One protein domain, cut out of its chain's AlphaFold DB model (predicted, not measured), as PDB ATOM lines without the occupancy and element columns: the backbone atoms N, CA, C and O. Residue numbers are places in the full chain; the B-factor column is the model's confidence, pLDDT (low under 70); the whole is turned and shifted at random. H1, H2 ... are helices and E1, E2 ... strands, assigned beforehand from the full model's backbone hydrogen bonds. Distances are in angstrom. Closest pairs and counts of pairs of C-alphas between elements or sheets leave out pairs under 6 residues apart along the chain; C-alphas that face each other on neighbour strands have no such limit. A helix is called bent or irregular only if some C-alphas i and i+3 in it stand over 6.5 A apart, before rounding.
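What this domain is: This is residues 2 to 107 of the 121 residues of an uncharacterized protein of Burkholderia multivorans (UniProt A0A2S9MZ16). A twisted three-stranded sheet, E3 E4 E5, forms a wall with H1 along one face. The small hairpin of E1 and E2 crosses beside E3, H2 packs on the beginning of H1, and the long H3 lies on the far side of the model from that hairpin, with residues 102 to 107 sticking out. The printed part has 106 residues with three named helices and five named strands, in the order H1 E1 E2 H2 E3 E4 E5 H3; both sheets are antiparallel and the class is mixed, helices and strands. The whole is compact, with a radius of gyration of the C-alphas of 13.6 A and spans of 35 by 35 by 24 A.

How they stand to each other: H1, residues 2 to 14, is on the sheet of E3, residues 55 to 59, E4, residues 65 to 73, and E5, residues 76 to 82. H1 on one face of this sheet makes two layers, a helix layer and a sheet layer. Its height over the sheet is 6.4 A, it lies only just over E3, on which 3 of its C-alphas fall, and it runs along the strands at 20 degrees to E3 on the local plane. The strands form a meander, each the antiparallel neighbour of the one before: N 56 and O 68 are 2.9 A apart in the hairpin of E3 and E4, and N 80 and O 69 are 2.8 A apart in the hairpin of E4 and E5. The sheet is only just strongly twisted, its C-alphas lying up to 4.2 A off the best plane. E1, residues 27 to 30, and E2, residues 36 to 39, form an antiparallel hairpin, with N 37 and O 29 at 2.8 A. The closest C-alphas of E1 and E3, those of Thr 29 and Val 56, are 4.4 A apart. H2, residues 41 to 50, is irregular, with C-alphas 42 and 45 at 7.5 A, and only grazes the larger sheet with residues 44 to 49. H1 touches H2 with residues 2 to 5 alone, closest at the C-alphas of Glu 2 and Leu 49, 6.2 A, at a steep tilt of 45 degrees, opposite ways. H3, residues 88 to 106, is close to H1 but not clearly touching, with the C-alphas of Leu 11 and Leu 98 closest at 7.6 A. H3 is only just not on the larger sheet, with 4 pairs of C-alphas within 10 A. In H1 every O i to N i+4 pair is within hydrogen-bond range; in H2 4 of 6 are, and in H3 13 of 15.

Where its parts are: H1 begins at C-alpha 2 (146.650, 112.410, 163.456) and is 18.3 A long. E4 measures 25.7 A from C-alpha 65 (150.353, 134.084, 165.681), and E5 19.9 A. H3 is 25.9 A long and ends at C-alpha 106 (154.799, 111.940, 177.139).

The domain as a whole: The C-alphas farthest apart, those of Ser 23 and Gln 74, are 38.1 A apart. The printed part has no cut; the link from H1 to E1, 12 residues, is long. No printed residue has a pLDDT under 70.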
ATOM      1  N   GLU A   2     147.976 111.779 163.216       89.25
ATOM      2  CA  GLU A   2     146.650 112.410 163.456       89.25
ATOM      3  C   GLU A   2     146.407 112.823 164.909       89.25
ATOM      4  O   GLU A   2     146.164 113.987 165.202       89.25
ATOM      5  N   GLN A   3     146.533 111.865 165.828       89.12
ATOM      6  CA  GLN A   3     146.295 112.093 167.251       89.12
ATOM      7  C   GLN A   3     147.272 113.113 167.841       89.12
ATOM      8  O   GLN A   3     146.884 113.893 168.702       89.12
ATOM      9  N   ALA A   4     148.522 113.125 167.369       89.56
ATOM     10  CA  ALA A   4     149.526 114.080 167.826       89.56
ATOM     11  C   ALA A   4     149.205 115.497 167.329       89.56
ATOM     12  O   ALA A   4     149.244 116.440 168.109       89.56
ATOM     13  N   PHE A   5     148.793 115.635 166.064       93.06
ATOM     14  CA  PHE A   5     148.337 116.909 165.516       93.06
ATOM     15  C   PHE A   5     147.110 117.440 166.262       93.06
ATOM     16  O   PHE A   5     147.133 118.565 166.747       93.06
ATOM     17  N   LEU A   6     146.071 116.615 166.430       93.38
ATOM     18  CA  LEU A   6     144.863 117.003 167.166       93.38
ATOM     19  C   LEU A   6     145.159 117.354 168.628       93.38
ATOM     20  O   LEU A   6     144.529 118.251 169.180       93.38
ATOM     21  N   PHE A   7     146.131 116.681 169.248       91.00
ATOM     22  CA  PHE A   7     146.594 117.021 170.588       91.00
ATOM     23  C   PHE A   7     147.219 118.423 170.638       91.00
ATOM     24  O   PHE A   7     146.858 119.215 171.506       91.00
ATOM     25  N   VAL A   8     148.117 118.750 169.700       92.19
ATOM     26  CA  VAL A   8     148.732 120.086 169.612       92.19
ATOM     27  C   VAL A   8     147.675 121.157 169.342       92.19
ATOM     28  O   VAL A   8     147.682 122.188 170.009       92.19
ATOM     29  N   VAL A   9     146.725 120.894 168.438       94.94
ATOM     30  CA  VAL A   9     145.596 121.799 168.166       94.94
ATOM     31  C   VAL A   9     144.804 122.073 169.442       94.94
ATOM     32  O   VAL A   9     144.666 123.228 169.825       94.94
ATOM     33  N   ALA A  10     144.356 121.031 170.146       94.12
ATOM     34  CA  ALA A  10     143.571 121.186 171.370       94.12
ATOM     35  C   ALA A  10     144.334 121.943 172.470       94.12
ATOM     36  O   ALA A  10     143.744 122.719 173.223       94.12
ATOM     37  N   LEU A  11     145.649 121.734 172.566       92.38
ATOM     38  CA  LEU A  11     146.499 122.433 173.524       92.38
ATOM     39  C   LEU A  11     146.593 123.930 173.212       92.38
ATOM     40  O   LEU A  11     146.441 124.752 174.115       92.38
ATOM     41  N   LEU A  12     146.828 124.286 171.949       94.81
ATOM     42  CA  LEU A  12     146.911 125.682 171.519       94.81
ATOM     43  C   LEU A  12     145.538 126.376 171.598       94.81
ATOM     44  O   LEU A  12     145.456 127.518 172.051       94.81
ATOM     45  N   GLU A  13     144.450 125.668 171.290       95.31
ATOM     46  CA  GLU A  13     143.073 126.153 171.474       95.31
ATOM     47  C   GLU A  13     142.737 126.436 172.939       95.31
ATOM     48  O   GLU A  13     142.140 127.468 173.247       95.31
ATOM     49  N   ALA A  14     143.188 125.590 173.869       93.31
ATOM     50  CA  ALA A  14     143.024 125.836 175.303       93.31
ATOM     51  C   ALA A  14     143.756 127.105 175.790       93.31
ATOM     52  O   ALA A  14     143.419 127.641 176.847       93.31
ATOM     53  N   LEU A  15     144.733 127.598 175.024       92.62
ATOM     54  CA  LEU A  15     145.458 128.848 175.273       92.62
ATOM     55  C   LEU A  15     144.873 130.050 174.518       92.62
ATOM     56  O   LEU A  15     145.401 131.157 174.628       92.62
ATOM     57  N   GLY A  16     143.773 129.853 173.791       93.81
ATOM     58  CA  GLY A  16     143.102 130.898 173.027       93.81
ATOM     59  C   GLY A  16     143.703 131.154 171.647       93.81
ATOM     60  O   GLY A  16     143.439 132.215 171.087       93.81
ATOM     61  N   LEU A  17     144.497 130.227 171.097       95.75
ATOM     62  CA  LEU A  17     144.891 130.279 169.689       95.75
ATOM     63  C   LEU A  17     143.951 129.440 168.820       95.75
ATOM     64  O   LEU A  17     143.526 128.365 169.221       95.75
ATOM     65  N   SER A  18     143.678 129.871 167.595       96.12
ATOM     66  CA  SER A  18     142.840 129.140 166.643       96.12
ATOM     67  C   SER A  18     143.575 128.856 165.342       96.12
ATOM     68  O   SER A  18     144.299 129.702 164.831       96.12
ATOM     69  N   LEU A  19     143.330 127.691 164.735       96.00
ATOM     70  CA  LEU A  19     143.809 127.397 163.372       96.00
ATOM     71  C   LEU A  19     143.319 128.427 162.345       96.00
ATOM     72  O   LEU A  19     143.988 128.722 161.359       96.00
ATOM     73  N   THR A  20     142.127 128.967 162.573       96.50
ATOM     74  CA  THR A  20     141.501 129.957 161.705       96.50
ATOM     75  C   THR A  20     141.879 131.362 162.162       96.50
ATOM     76  O   THR A  20     141.643 131.711 163.318       96.50
ATOM     77  N   ASN A  21     142.394 132.194 161.259       95.44
ATOM     78  CA  ASN A  21     142.646 133.602 161.546       95.44
ATOM     79  C   ASN A  21     141.313 134.325 161.843       95.44
ATOM     80  O   ASN A  21     140.399 134.279 161.009       95.44
ATOM     81  N   PRO A  22     141.187 135.027 162.984       94.44
ATOM     82  CA  PRO A  22     139.926 135.641 163.404       94.44
ATOM     83  C   PRO A  22     139.465 136.794 162.500       94.44
ATOM     84  O   PRO A  22     138.282 137.127 162.497       94.44
ATOM     85  N   SER A  23     140.367 137.408 161.729       94.44
ATOM     86  CA  SER A  23     140.036 138.508 160.813       94.44
ATOM     87  C   SER A  23     139.623 138.036 159.420       94.44
ATOM     88  O   SER A  23     138.748 138.640 158.803       94.44
ATOM     89  N   SER A  24     140.236 136.961 158.919       93.94
ATOM     90  CA  SER A  24     140.051 136.510 157.536       93.94
ATOM     91  C   SER A  24     139.239 135.224 157.404       93.94
ATOM     92  O   SER A  24     138.823 134.888 156.297       93.94
ATOM     93  N   ALA A  25     138.999 134.517 158.512       94.94
ATOM     94  CA  ALA A  25     138.386 133.191 158.551       94.94
ATOM     95  C   ALA A  25     139.155 132.119 157.744       94.94
ATOM     96  O   ALA A  25     138.579 131.108 157.339       94.94
ATOM     97  N   LYS A  26     140.459 132.329 157.515       95.69
ATOM     98  CA  LYS A  26     141.325 131.444 156.723       95.69
ATOM     99  C   LYS A  26     142.288 130.668 157.609       95.69
ATOM    100  O   LYS A  26     142.721 131.173 158.641       95.69
ATOM    101  N   ILE A  27     142.648 129.468 157.167       97.12
ATOM    102  CA  ILE A  27     143.755 128.689 157.724       97.12
ATOM    103  C   ILE A  27     144.938 128.862 156.780       97.12
ATOM    104  O   ILE A  27     144.773 128.755 155.562       97.12
ATOM    105  N   THR A  28     146.114 129.143 157.331       96.19
ATOM    106  CA  THR A  28     147.312 129.469 156.555       96.19
ATOM    107  C   THR A  28     148.474 128.539 156.877       96.19
ATOM    108  O   THR A  28     148.663 128.107 158.013       96.19
ATOM    109  N   THR A  29     149.255 128.237 155.848       96.12
ATOM    110  CA  THR A  29     150.509 127.474 155.881       96.12
ATOM    111  C   THR A  29     151.544 128.229 155.056       96.12
ATOM    112  O   THR A  29     151.182 129.081 154.252       96.12
ATOM    113  N   TRP A  30     152.822 127.926 155.234       94.75
ATOM    114  CA  TRP A  30     153.913 128.474 154.437       94.75
ATOM    115  C   TRP A  30     154.439 127.415 153.468       94.75
ATOM    116  O   TRP A  30     154.586 126.249 153.853       94.75
ATOM    117  N   ASN A  31     154.667 127.808 152.215       93.56
ATOM    118  CA  ASN A  31     155.287 126.956 151.199       93.56
ATOM    119  C   ASN A  31     156.828 127.053 151.252       93.56
ATOM    120  O   ASN A  31     157.390 127.826 152.028       93.56
ATOM    121  N   ASP A  32     157.506 126.275 150.406       91.69
ATOM    122  CA  ASP A  32     158.976 126.231 150.354       91.69
ATOM    123  C   ASP A  32     159.610 127.533 149.823       91.69
ATOM    124  O   ASP A  32     160.792 127.781 150.057       91.69
ATOM    125  N   ASP A  33     158.828 128.379 149.145       94.31
ATOM    126  CA  ASP A  33     159.256 129.695 148.658       94.31
ATOM    127  C   ASP A  33     159.191 130.775 149.756       94.31
ATOM    128  O   ASP A  33     159.631 131.907 149.550       94.31
ATOM    129  N   GLY A  34     158.666 130.432 150.939       91.12
ATOM    130  CA  GLY A  34     158.447 131.380 152.025       91.12
ATOM    131  C   GLY A  34     157.214 132.257 151.818       91.12
ATOM    132  O   GLY A  34     157.133 133.325 152.415       91.12
ATOM    133  N   ASP A  35     156.247 131.818 151.012       94.81
ATOM    134  CA  ASP A  35     154.952 132.476 150.863       94.81
ATOM    135  C   ASP A  35     153.901 131.848 151.781       94.81
ATOM    136  O   ASP A  35     153.769 130.623 151.893       94.81
ATOM    137  N   GLN A  36     153.079 132.705 152.382       93.62
ATOM    138  CA  GLN A  36     151.888 132.287 153.108       93.62
ATOM    139  C   GLN A  36     150.771 131.931 152.118       93.62
ATOM    140  O   GLN A  36     150.354 132.748 151.295       93.62
ATOM    141  N   VAL A  37     150.241 130.717 152.228       95.62
ATOM    142  CA  VAL A  37     149.171 130.189 151.380       95.62
ATOM    143  C   VAL A  37     147.998 129.683 152.214       95.62
ATOM    144  O   VAL A  37     148.134 129.291 153.373       95.62
ATOM    145  N   GLU A  38     146.815 129.698 151.611       96.06
ATOM    146  CA  GLU A  38     145.570 129.283 152.257       96.06
ATOM    147  C   GLU A  38     145.323 127.786 152.079       96.06
ATOM    148  O   GLU A  38     145.521 127.232 150.997       96.06
ATOM    149  N   ILE A  39     144.810 127.141 153.126       95.69
ATOM    150  CA  ILE A  39     144.358 125.751 153.081       95.69
ATOM    151  C   ILE A  39     142.894 125.642 153.508       95.69
ATOM    152  O   ILE A  39     142.435 126.275 154.461       95.69
ATOM    153  N   ALA A  40     142.134 124.811 152.796       94.81
ATOM    154  CA  ALA A  40     140.746 124.551 153.137       94.81
ATOM    155  C   ALA A  40     140.655 123.754 154.448       94.81
ATOM    156  O   ALA A  40     141.279 122.704 154.591       94.81
ATOM    157  N   ALA A  41     139.804 124.192 155.378       92.75
ATOM    158  CA  ALA A  41     139.611 123.518 156.666       92.75
ATOM    159  C   ALA A  41     139.277 122.023 156.524       92.75
ATOM    160  O   ALA A  41     139.813 121.190 157.252       92.75
ATOM    161  N   ALA A  42     138.464 121.672 155.524       93.06
ATOM    162  CA  ALA A  42     138.081 120.291 155.242       93.06
ATOM    163  C   ALA A  42     139.260 119.382 154.840       93.06
ATOM    164  O   ALA A  42     139.140 118.163 154.921       93.06
ATOM    165  N   THR A  43     140.386 119.952 154.397       93.94
ATOM    166  CA  THR A  43     141.549 119.197 153.912       93.94
ATOM    167  C   THR A  43     142.729 119.213 154.876       93.94
ATOM    168  O   THR A  43     143.706 118.519 154.617       93.94
ATOM    169  N   VAL A  44     142.675 119.971 155.979       93.94
ATOM    170  CA  VAL A  44     143.814 120.105 156.905       93.94
ATOM    171  C   VAL A  44     144.229 118.742 157.455       93.94
ATOM    172  O   VAL A  44     145.363 118.327 157.245       93.94
ATOM    173  N   CYS A  45     143.314 117.998 158.084       92.38
ATOM    174  CA  CYS A  45     143.659 116.706 158.684       92.38
ATOM    175  C   CYS A  45     144.183 115.698 157.651       92.38
ATOM    176  O   CYS A  45     145.182 115.030 157.901       92.38
ATOM    177  N   SER A  46     143.558 115.603 156.472       94.06
ATOM    178  CA  SER A  46     144.022 114.680 155.430       94.06
ATOM    179  C   SER A  46     145.388 115.077 154.862       94.06
ATOM    180  O   SER A  46     146.203 114.194 154.602       94.06
ATOM    181  N   ALA A  47     145.674 116.376 154.737       94.06
ATOM    182  CA  ALA A  47     146.968 116.891 154.290       94.06
ATOM    183  C   ALA A  47     148.084 116.694 155.334       94.06
ATOM    184  O   ALA A  47     149.222 116.382 154.982       94.06
ATOM    185  N   VAL A  48     147.762 116.816 156.627       93.75
ATOM    186  CA  VAL A  48     148.682 116.464 157.721       93.75
ATOM    187  C   VAL A  48     149.032 114.976 157.655       93.75
ATOM    188  O   VAL A  48     150.197 114.598 157.766       93.75
ATOM    189  N   LEU A  49     148.028 114.118 157.453       91.62
ATOM    190  CA  LEU A  49     148.211 112.665 157.441       91.62
ATOM    191  C   LEU A  49     148.984 112.156 156.232       91.62
ATOM    192  O   LEU A  49     149.771 111.221 156.368       91.62
ATOM    193  N   SER A  50     148.772 112.761 155.066       91.94
ATOM    194  CA  SER A  50     149.536 112.444 153.857       91.94
ATOM    195  C   SER A  50     150.975 112.971 153.913       91.94
ATOM    196  O   SER A  50     151.799 112.573 153.092       91.94
ATOM    197  N   GLY A  51     151.283 113.872 154.854       90.44
ATOM    198  CA  GLY A  51     152.563 114.572 154.938       90.44
ATOM    199  C   GLY A  51     152.736 115.677 153.891       90.44
ATOM    200  O   GLY A  51     153.848 116.196 153.748       90.44
ATOM    201  N   SER A  52     151.667 116.032 153.164       91.94
ATOM    202  CA  SER A  52     151.665 117.161 152.226       91.94
ATOM    203  C   SER A  52     151.573 118.509 152.938       91.94
ATOM    204  O   SER A  52     151.949 119.521 152.361       91.94
ATOM    205  N   LEU A  53     151.078 118.525 154.179       94.62
ATOM    206  CA  LEU A  53     151.128 119.674 155.075       94.62
ATOM    207  C   LEU A  53     152.113 119.394 156.211       94.62
ATOM    208  O   LEU A  53     151.983 118.393 156.923       94.62
ATOM    209  N   ARG A  54     153.087 120.288 156.378       95.38
ATOM    210  CA  ARG A  54     154.158 120.168 157.383       95.38
ATOM    211  C   ARG A  54     154.237 121.347 158.337       95.38
ATOM    212  O   ARG A  54     155.084 121.360 159.219       95.38
ATOM    213  N   ASN A  55     153.388 122.343 158.139       96.94
ATOM    214  CA  ASN A  55     153.298 123.488 159.015       96.94
ATOM    215  C   ASN A  55     151.903 124.114 158.944       96.94
ATOM    216  O   ASN A  55     151.126 123.822 158.036       96.94
ATOM    217  N   VAL A  56     151.570 124.933 159.934       96.81
ATOM    218  CA  VAL A  56     150.359 125.754 159.959       96.81
ATOM    219  C   VAL A  56     150.555 126.903 160.944       96.81
ATOM    220  O   VAL A  56     151.343 126.797 161.887       96.81
ATOM    221  N   GLN A  57     149.824 127.995 160.744       95.94
ATOM    222  CA  GLN A  57     149.739 129.064 161.734       95.94
ATOM    223  C   GLN A  57     148.514 128.919 162.623       95.94
ATOM    224  O   GLN A  57     147.411 128.614 162.166       95.94
ATOM    225  N   PHE A  58     148.727 129.208 163.898       96.44
ATOM    226  CA  PHE A  58     147.699 129.361 164.909       96.44
ATOM    227  C   PHE A  58     147.627 130.825 165.317       96.44
ATOM    228  O   PHE A  58     148.646 131.456 165.551       96.44
ATOM    229  N   TRP A  59     146.426 131.365 165.436       95.81
ATOM    230  CA  TRP A  59     146.189 132.791 165.583       95.81
ATOM    231  C   TRP A  59     145.589 133.086 166.943       95.81
ATOM    232  O   TRP A  59     144.558 132.522 167.297       95.81
ATOM    233  N   ARG A  60     146.196 133.996 167.698       94.19
ATOM    234  CA  ARG A  60     145.593 134.535 168.924       94.19
ATOM    235  C   ARG A  60     144.761 135.775 168.618       94.19
ATOM    236  O   ARG A  60     143.681 135.974 169.170       94.19
ATOM    237  N   THR A  61     145.271 136.616 167.724       93.00
ATOM    238  CA  THR A  61     144.589 137.811 167.223       93.00
ATOM    239  C   THR A  61     144.732 137.880 165.702       93.00
ATOM    240  O   THR A  61     145.169 136.926 165.066       93.00
ATOM    241  N   ALA A  62     144.344 138.999 165.088       90.50
ATOM    242  CA  ALA A  62     144.551 139.207 163.654       90.50
ATOM    243  C   ALA A  62     146.040 139.326 163.266       90.50
ATOM    244  O   ALA A  62     146.363 139.153 162.093       90.50
ATOM    245  N   SER A  63     146.917 139.646 164.227       88.12
ATOM    246  CA  SER A  63     148.337 139.957 164.002       88.12
ATOM    247  C   SER A  63     149.303 139.229 164.938       88.12
ATOM    248  O   SER A  63     150.504 139.400 164.788       88.12
ATOM    249  N   GLU A  64     148.795 138.488 165.922       91.81
ATOM    250  CA  GLU A  64     149.602 137.635 166.797       91.81
ATOM    251  C   GLU A  64     149.337 136.179 166.443       91.81
ATOM    252  O   GLU A  64     148.185 135.717 166.498       91.81
ATOM    253  N   ASP A  65     150.405 135.466 166.115       93.31
ATOM    254  CA  ASP A  65     150.353 134.084 165.681       93.31
ATOM    255  C   ASP A  65     151.498 133.243 166.245       93.31
ATOM    256  O   ASP A  65     152.496 133.728 166.774       93.31
ATOM    257  N   VAL A  66     151.297 131.937 166.155       94.56
ATOM    258  CA  VAL A  66     152.273 130.902 166.439       94.56
ATOM    259  C   VAL A  66     152.396 130.066 165.189       94.56
ATOM    260  O   VAL A  66     151.430 129.440 164.742       94.56
ATOM    261  N   PHE A  67     153.605 130.015 164.655       94.56
ATOM    262  CA  PHE A  67     153.937 129.096 163.589       94.56
ATOM    263  C   PHE A  67     154.296 127.740 164.200       94.56
ATOM    264  O   PHE A  67     155.146 127.644 165.085       94.56
ATOM    265  N   ALA A  68     153.626 126.685 163.747       95.75
ATOM    266  CA  ALA A  68     153.921 125.319 164.149       95.75
ATOM    267  C   ALA A  68     154.322 124.511 162.920       95.75
ATOM    268  O   ALA A  68     153.585 124.472 161.938       95.75
ATOM    269  N   ALA A  69     155.460 123.831 162.996       96.06
ATOM    270  CA  ALA A  69     155.940 122.911 161.976       96.06
ATOM    271  C   ALA A  69     156.124 121.513 162.564       96.06
ATOM    272  O   ALA A  69     156.313 121.354 163.770       96.06
ATOM    273  N   TRP A  70     156.070 120.488 161.723       95.12
ATOM    274  CA  TRP A  70     156.300 119.119 162.153       95.12
ATOM    275  C   TRP A  70     156.924 118.260 161.069       95.12
ATOM    276  O   TRP A  70     156.753 118.467 159.866       95.12
ATOM    277  N   GLU A  71     157.586 117.212 161.531       92.50
ATOM    278  CA  GLU A  71     158.152 116.168 160.696       92.50
ATOM    279  C   GLU A  71     157.823 114.791 161.268       92.50
ATOM    280  O   GLU A  71     157.722 114.593 162.482       92.50
ATOM    281  N   ASN A  72     157.635 113.820 160.376       86.88
ATOM    282  CA  ASN A  72     157.526 112.423 160.771       86.88
ATOM    283  C   ASN A  72     158.939 111.863 160.927       86.88
ATOM    284  O   ASN A  72     159.717 111.881 159.974       86.88
ATOM    285  N   VAL A  73     159.242 111.325 162.103       84.44
ATOM    286  CA  VAL A  73     160.514 110.659 162.401       84.44
ATOM    287  C   VAL A  73     160.272 109.167 162.607       84.44
ATOM    288  O   VAL A  73     159.135 108.718 162.778       84.44
ATOM    289  N   GLN A  74     161.329 108.357 162.574       78.81
ATOM    290  CA  GLN A  74     161.186 106.922 162.805       78.81
ATOM    291  C   GLN A  74     160.593 106.674 164.203       78.81
ATOM    292  O   GLN A  74     161.197 107.019 165.210       78.81
ATOM    293  N   GLY A  75     159.394 106.087 164.255       77.00
ATOM    294  CA  GLY A  75     158.695 105.795 165.511       77.00
ATOM    295  C   GLY A  75     157.871 106.948 166.102       77.00
ATOM    296  O   GLY A  75     157.251 106.750 167.143       77.00
ATOM    297  N   GLY A  76     157.788 108.118 165.452       83.81
ATOM    298  CA  GLY A  76     157.063 109.259 166.014       83.81
ATOM    299  C   GLY A  76     156.945 110.476 165.096       83.81
ATOM    300  O   GLY A  76     156.964 110.374 163.870       83.81
ATOM    301  N   CYS A  77     156.784 111.645 165.707       87.69
ATOM    302  CA  CYS A  77     156.767 112.934 165.024       87.69
ATOM    303  C   CYS A  77     157.308 114.023 165.949       87.69
ATOM    304  O   CYS A  77     156.994 114.026 167.141       87.69
ATOM    305  N   THR A  78     158.060 114.957 165.384       90.44
ATOM    306  CA  THR A  78     158.584 116.127 166.094       90.44
ATOM    307  C   THR A  78     157.721 117.329 165.750       90.44
ATOM    308  O   THR A  78     157.447 117.558 164.575       90.44
ATOM    309  N   PHE A  79     157.299 118.093 166.759       93.06
ATOM    310  CA  PHE A  79     156.631 119.382 166.578       93.06
ATOM    311  C   PHE A  79     157.568 120.504 167.017       93.06
ATOM    312  O   PHE A  79     158.079 120.485 168.134       93.06
ATOM    313  N   SER A  80     157.749 121.487 166.144       94.25
ATOM    314  CA  SER A  80     158.466 122.734 166.406       94.25
ATOM    315  C   SER A  80     157.452 123.868 166.499       94.25
ATOM    316  O   SER A  80     156.644 124.044 165.589       94.25
ATOM    317  N   ILE A  81     157.471 124.612 167.603       93.62
ATOM    318  CA  ILE A  81     156.554 125.725 167.867       93.62
ATOM    319  C   ILE A  81     157.393 126.994 167.991       93.62
ATOM    320  O   ILE A  81     158.181 127.126 168.925       93.62
ATOM    321  N   TYR A  82     157.216 127.910 167.047       92.62
ATOM    322  CA  TYR A  82     157.991 129.140 166.929       92.62
ATOM    323  C   TYR A  82     157.237 130.288 167.602       92.62
ATOM    324  O   TYR A  82     156.030 130.449 167.413       92.62
ATOM    325  N   LEU A  83     157.949 131.067 168.420       90.44
ATOM    326  CA  LEU A  83     157.349 132.046 169.338       90.44
ATOM    327  C   LEU A  83     157.468 133.501 168.864       90.44
ATOM    328  O   LEU A  83     156.977 134.391 169.552       90.44
ATOM    329  N   ASP A  84     158.094 133.750 167.713       88.12
ATOM    330  CA  ASP A  84     158.430 135.103 167.241       88.12
ATOM    331  C   ASP A  84     157.205 136.000 166.999       88.12
ATOM    332  O   ASP A  84     157.310 137.224 167.070       88.12
ATOM    333  N   GLY A  85     156.033 135.406 166.749       83.69
ATOM    334  CA  GLY A  85     154.768 136.121 166.552       83.69
ATOM    335  C   GLY A  85     154.026 136.500 167.843       83.69
ATOM    336  O   GLY A  85     152.902 137.002 167.769       83.69
ATOM    337  N   LEU A  86     154.609 136.254 169.024       88.81
ATOM    338  CA  LEU A  86     153.953 136.428 170.323       88.81
ATOM    339  C   LEU A  86     154.609 137.486 171.214       88.81
ATOM    340  O   LEU A  86     155.828 137.646 171.256       88.81
ATOM    341  N   ASP A  87     153.790 138.131 172.050       91.56
ATOM    342  CA  ASP A  87     154.298 138.897 173.184       91.56
ATOM    343  C   ASP A  87     154.987 137.984 174.220       91.56
ATOM    344  O   ASP A  87     154.612 136.824 174.427       91.56
ATOM    345  N   SER A  88     155.995 138.517 174.920       90.88
ATOM    346  CA  SER A  88     156.819 137.721 175.838       90.88
ATOM    347  C   SER A  88     156.036 137.107 177.004       90.88
ATOM    348  O   SER A  88     156.392 136.028 177.475       90.88
ATOM    349  N   ALA A  89     154.977 137.763 177.492       93.12
ATOM    350  CA  ALA A  89     154.189 137.230 178.601       93.12
ATOM    351  C   ALA A  89     153.374 136.012 178.148       93.12
ATOM    352  O   ALA A  89     153.284 135.014 178.868       93.12
ATOM    353  N   PHE A  90     152.828 136.064 176.933       91.88
ATOM    354  CA  PHE A  90     152.123 134.934 176.353       91.88
ATOM    355  C   PHE A  90     153.062 133.788 175.962       91.88
ATOM    356  O   PHE A  90     152.732 132.633 176.225       91.88
ATOM    357  N   ALA A  91     154.257 134.082 175.443       91.94
ATOM    358  CA  ALA A  91     155.276 133.066 175.178       91.94
ATOM    359  C   ALA A  91     155.623 132.256 176.445       91.94
ATOM    360  O   ALA A  91     155.639 131.023 176.418       91.94
ATOM    361  N   VAL A  92     155.808 132.929 177.590       92.62
ATOM    362  CA  VAL A  92     156.039 132.269 178.889       92.62
ATOM    363  C   VAL A  92     154.859 131.380 179.291       92.62
ATOM    364  O   VAL A  92     155.062 130.244 179.735       92.62
ATOM    365  N   LEU A  93     153.625 131.871 179.136       93.00
ATOM    366  CA  LEU A  93     152.415 131.105 179.441       93.00
ATOM    367  C   LEU A  93     152.310 129.846 178.571       93.00
ATOM    368  O   LEU A  93     152.048 128.762 179.095       93.00
ATOM    369  N   LEU A  94     152.533 129.987 177.265       91.38
ATOM    370  CA  LEU A  94     152.457 128.901 176.295       91.38
ATOM    371  C   LEU A  94     153.479 127.810 176.612       91.38
ATOM    372  O   LEU A  94     153.107 126.643 176.733       91.38
ATOM    373  N   ILE A  95     154.743 128.179 176.842       90.88
ATOM    374  CA  ILE A  95     155.789 127.213 177.200       90.88
ATOM    375  C   ILE A  95     155.460 126.507 178.517       90.88
ATOM    376  O   ILE A  95     155.536 125.282 178.593       90.88
ATOM    377  N   SER A  96     155.008 127.245 179.535       90.69
ATOM    378  CA  SER A  96     154.621 126.651 180.823       90.69
ATOM    379  C   SER A  96     153.519 125.596 180.663       90.69
ATOM    380  O   SER A  96     153.534 124.567 181.338       90.69
ATOM    381  N   ARG A  97     152.576 125.831 179.745       89.81
ATOM    382  CA  ARG A  97     151.441 124.941 179.470       89.81
ATOM    383  C   ARG A  97     151.788 123.765 178.569       89.81
ATOM    384  O   ARG A  97     151.177 122.717 178.728       89.81
ATOM    385  N   LEU A  98     152.772 123.903 177.682       87.44
ATOM    386  CA  LEU A  98     153.323 122.791 176.901       87.44
ATOM    387  C   LEU A  98     154.140 121.829 177.765       87.44
ATOM    388  O   LEU A  98     154.061 120.614 177.588       87.44
ATOM    389  N   VAL A  99     154.907 122.357 178.721       88.69
ATOM    390  CA  VAL A  99     155.786 121.551 179.579       88.69
ATOM    391  C   VAL A  99     154.993 120.580 180.463       88.69
ATOM    392  O   VAL A  99     155.436 119.455 180.693       88.69
ATOM    393  N   GLU A 100     153.803 120.958 180.927       88.69
ATOM    394  CA  GLU A 100     152.962 120.104 181.777       88.69
ATOM    395  C   GLU A 100     152.598 118.745 181.128       88.69
ATOM    396  O   GLU A 100     152.949 117.705 181.697       88.69
ATOM    397  N   PRO A 101     151.955 118.676 179.946       85.81
ATOM    398  CA  PRO A 101     151.653 117.406 179.288       85.81
ATOM    399  C   PRO A 101     152.907 116.672 178.804       85.81
ATOM    400  O   PRO A 101     152.948 115.443 178.874       85.81
ATOM    401  N   VAL A 102     153.952 117.388 178.376       84.44
ATOM    402  CA  VAL A 102     155.267 116.795 178.070       84.44
ATOM    403  C   VAL A 102     155.760 115.973 179.261       84.44
ATOM    404  O   VAL A 102     156.054 114.785 179.116       84.44
ATOM    405  N   LEU A 103     155.790 116.564 180.457       83.56
ATOM    406  CA  LEU A 103     156.336 115.919 181.651       83.56
ATOM    407  C   LEU A 103     155.410 114.866 182.268       83.56
ATOM    408  O   LEU A 103     155.905 113.896 182.842       83.56
ATOM    409  N   THR A 104     154.091 115.045 182.172       85.75
ATOM    410  CA  THR A 104     153.105 114.167 182.831       85.75
ATOM    411  C   THR A 104     152.588 113.040 181.939       85.75
ATOM    412  O   THR A 104     152.225 111.982 182.451       85.75
ATOM    413  N   THR A 105     152.559 113.239 180.619       82.38
ATOM    414  CA  THR A 105     151.935 112.308 179.664       82.38
ATOM    415  C   THR A 105     152.948 111.653 178.733       82.38
ATOM    416  O   THR A 105     152.858 110.446 178.493       82.38
ATOM    417  N   PHE A 106     153.902 112.422 178.198       79.12
ATOM    418  CA  PHE A 106     154.799 111.940 177.139       79.12
ATOM    419  C   PHE A 106     156.160 111.469 177.641       79.12
ATOM    420  O   PHE A 106     156.736 110.568 177.041       79.12
ATOM    421  N   ARG A 107     156.644 111.993 178.771       78.56
ATOM    422  CA  ARG A 107     157.964 111.661 179.325       78.56
ATOM    423  C   ARG A 107     158.228 110.164 179.485       78.56
ATOM    424  O   ARG A 107     159.355 109.735 179.297       78.56
TER     425      ARG A 107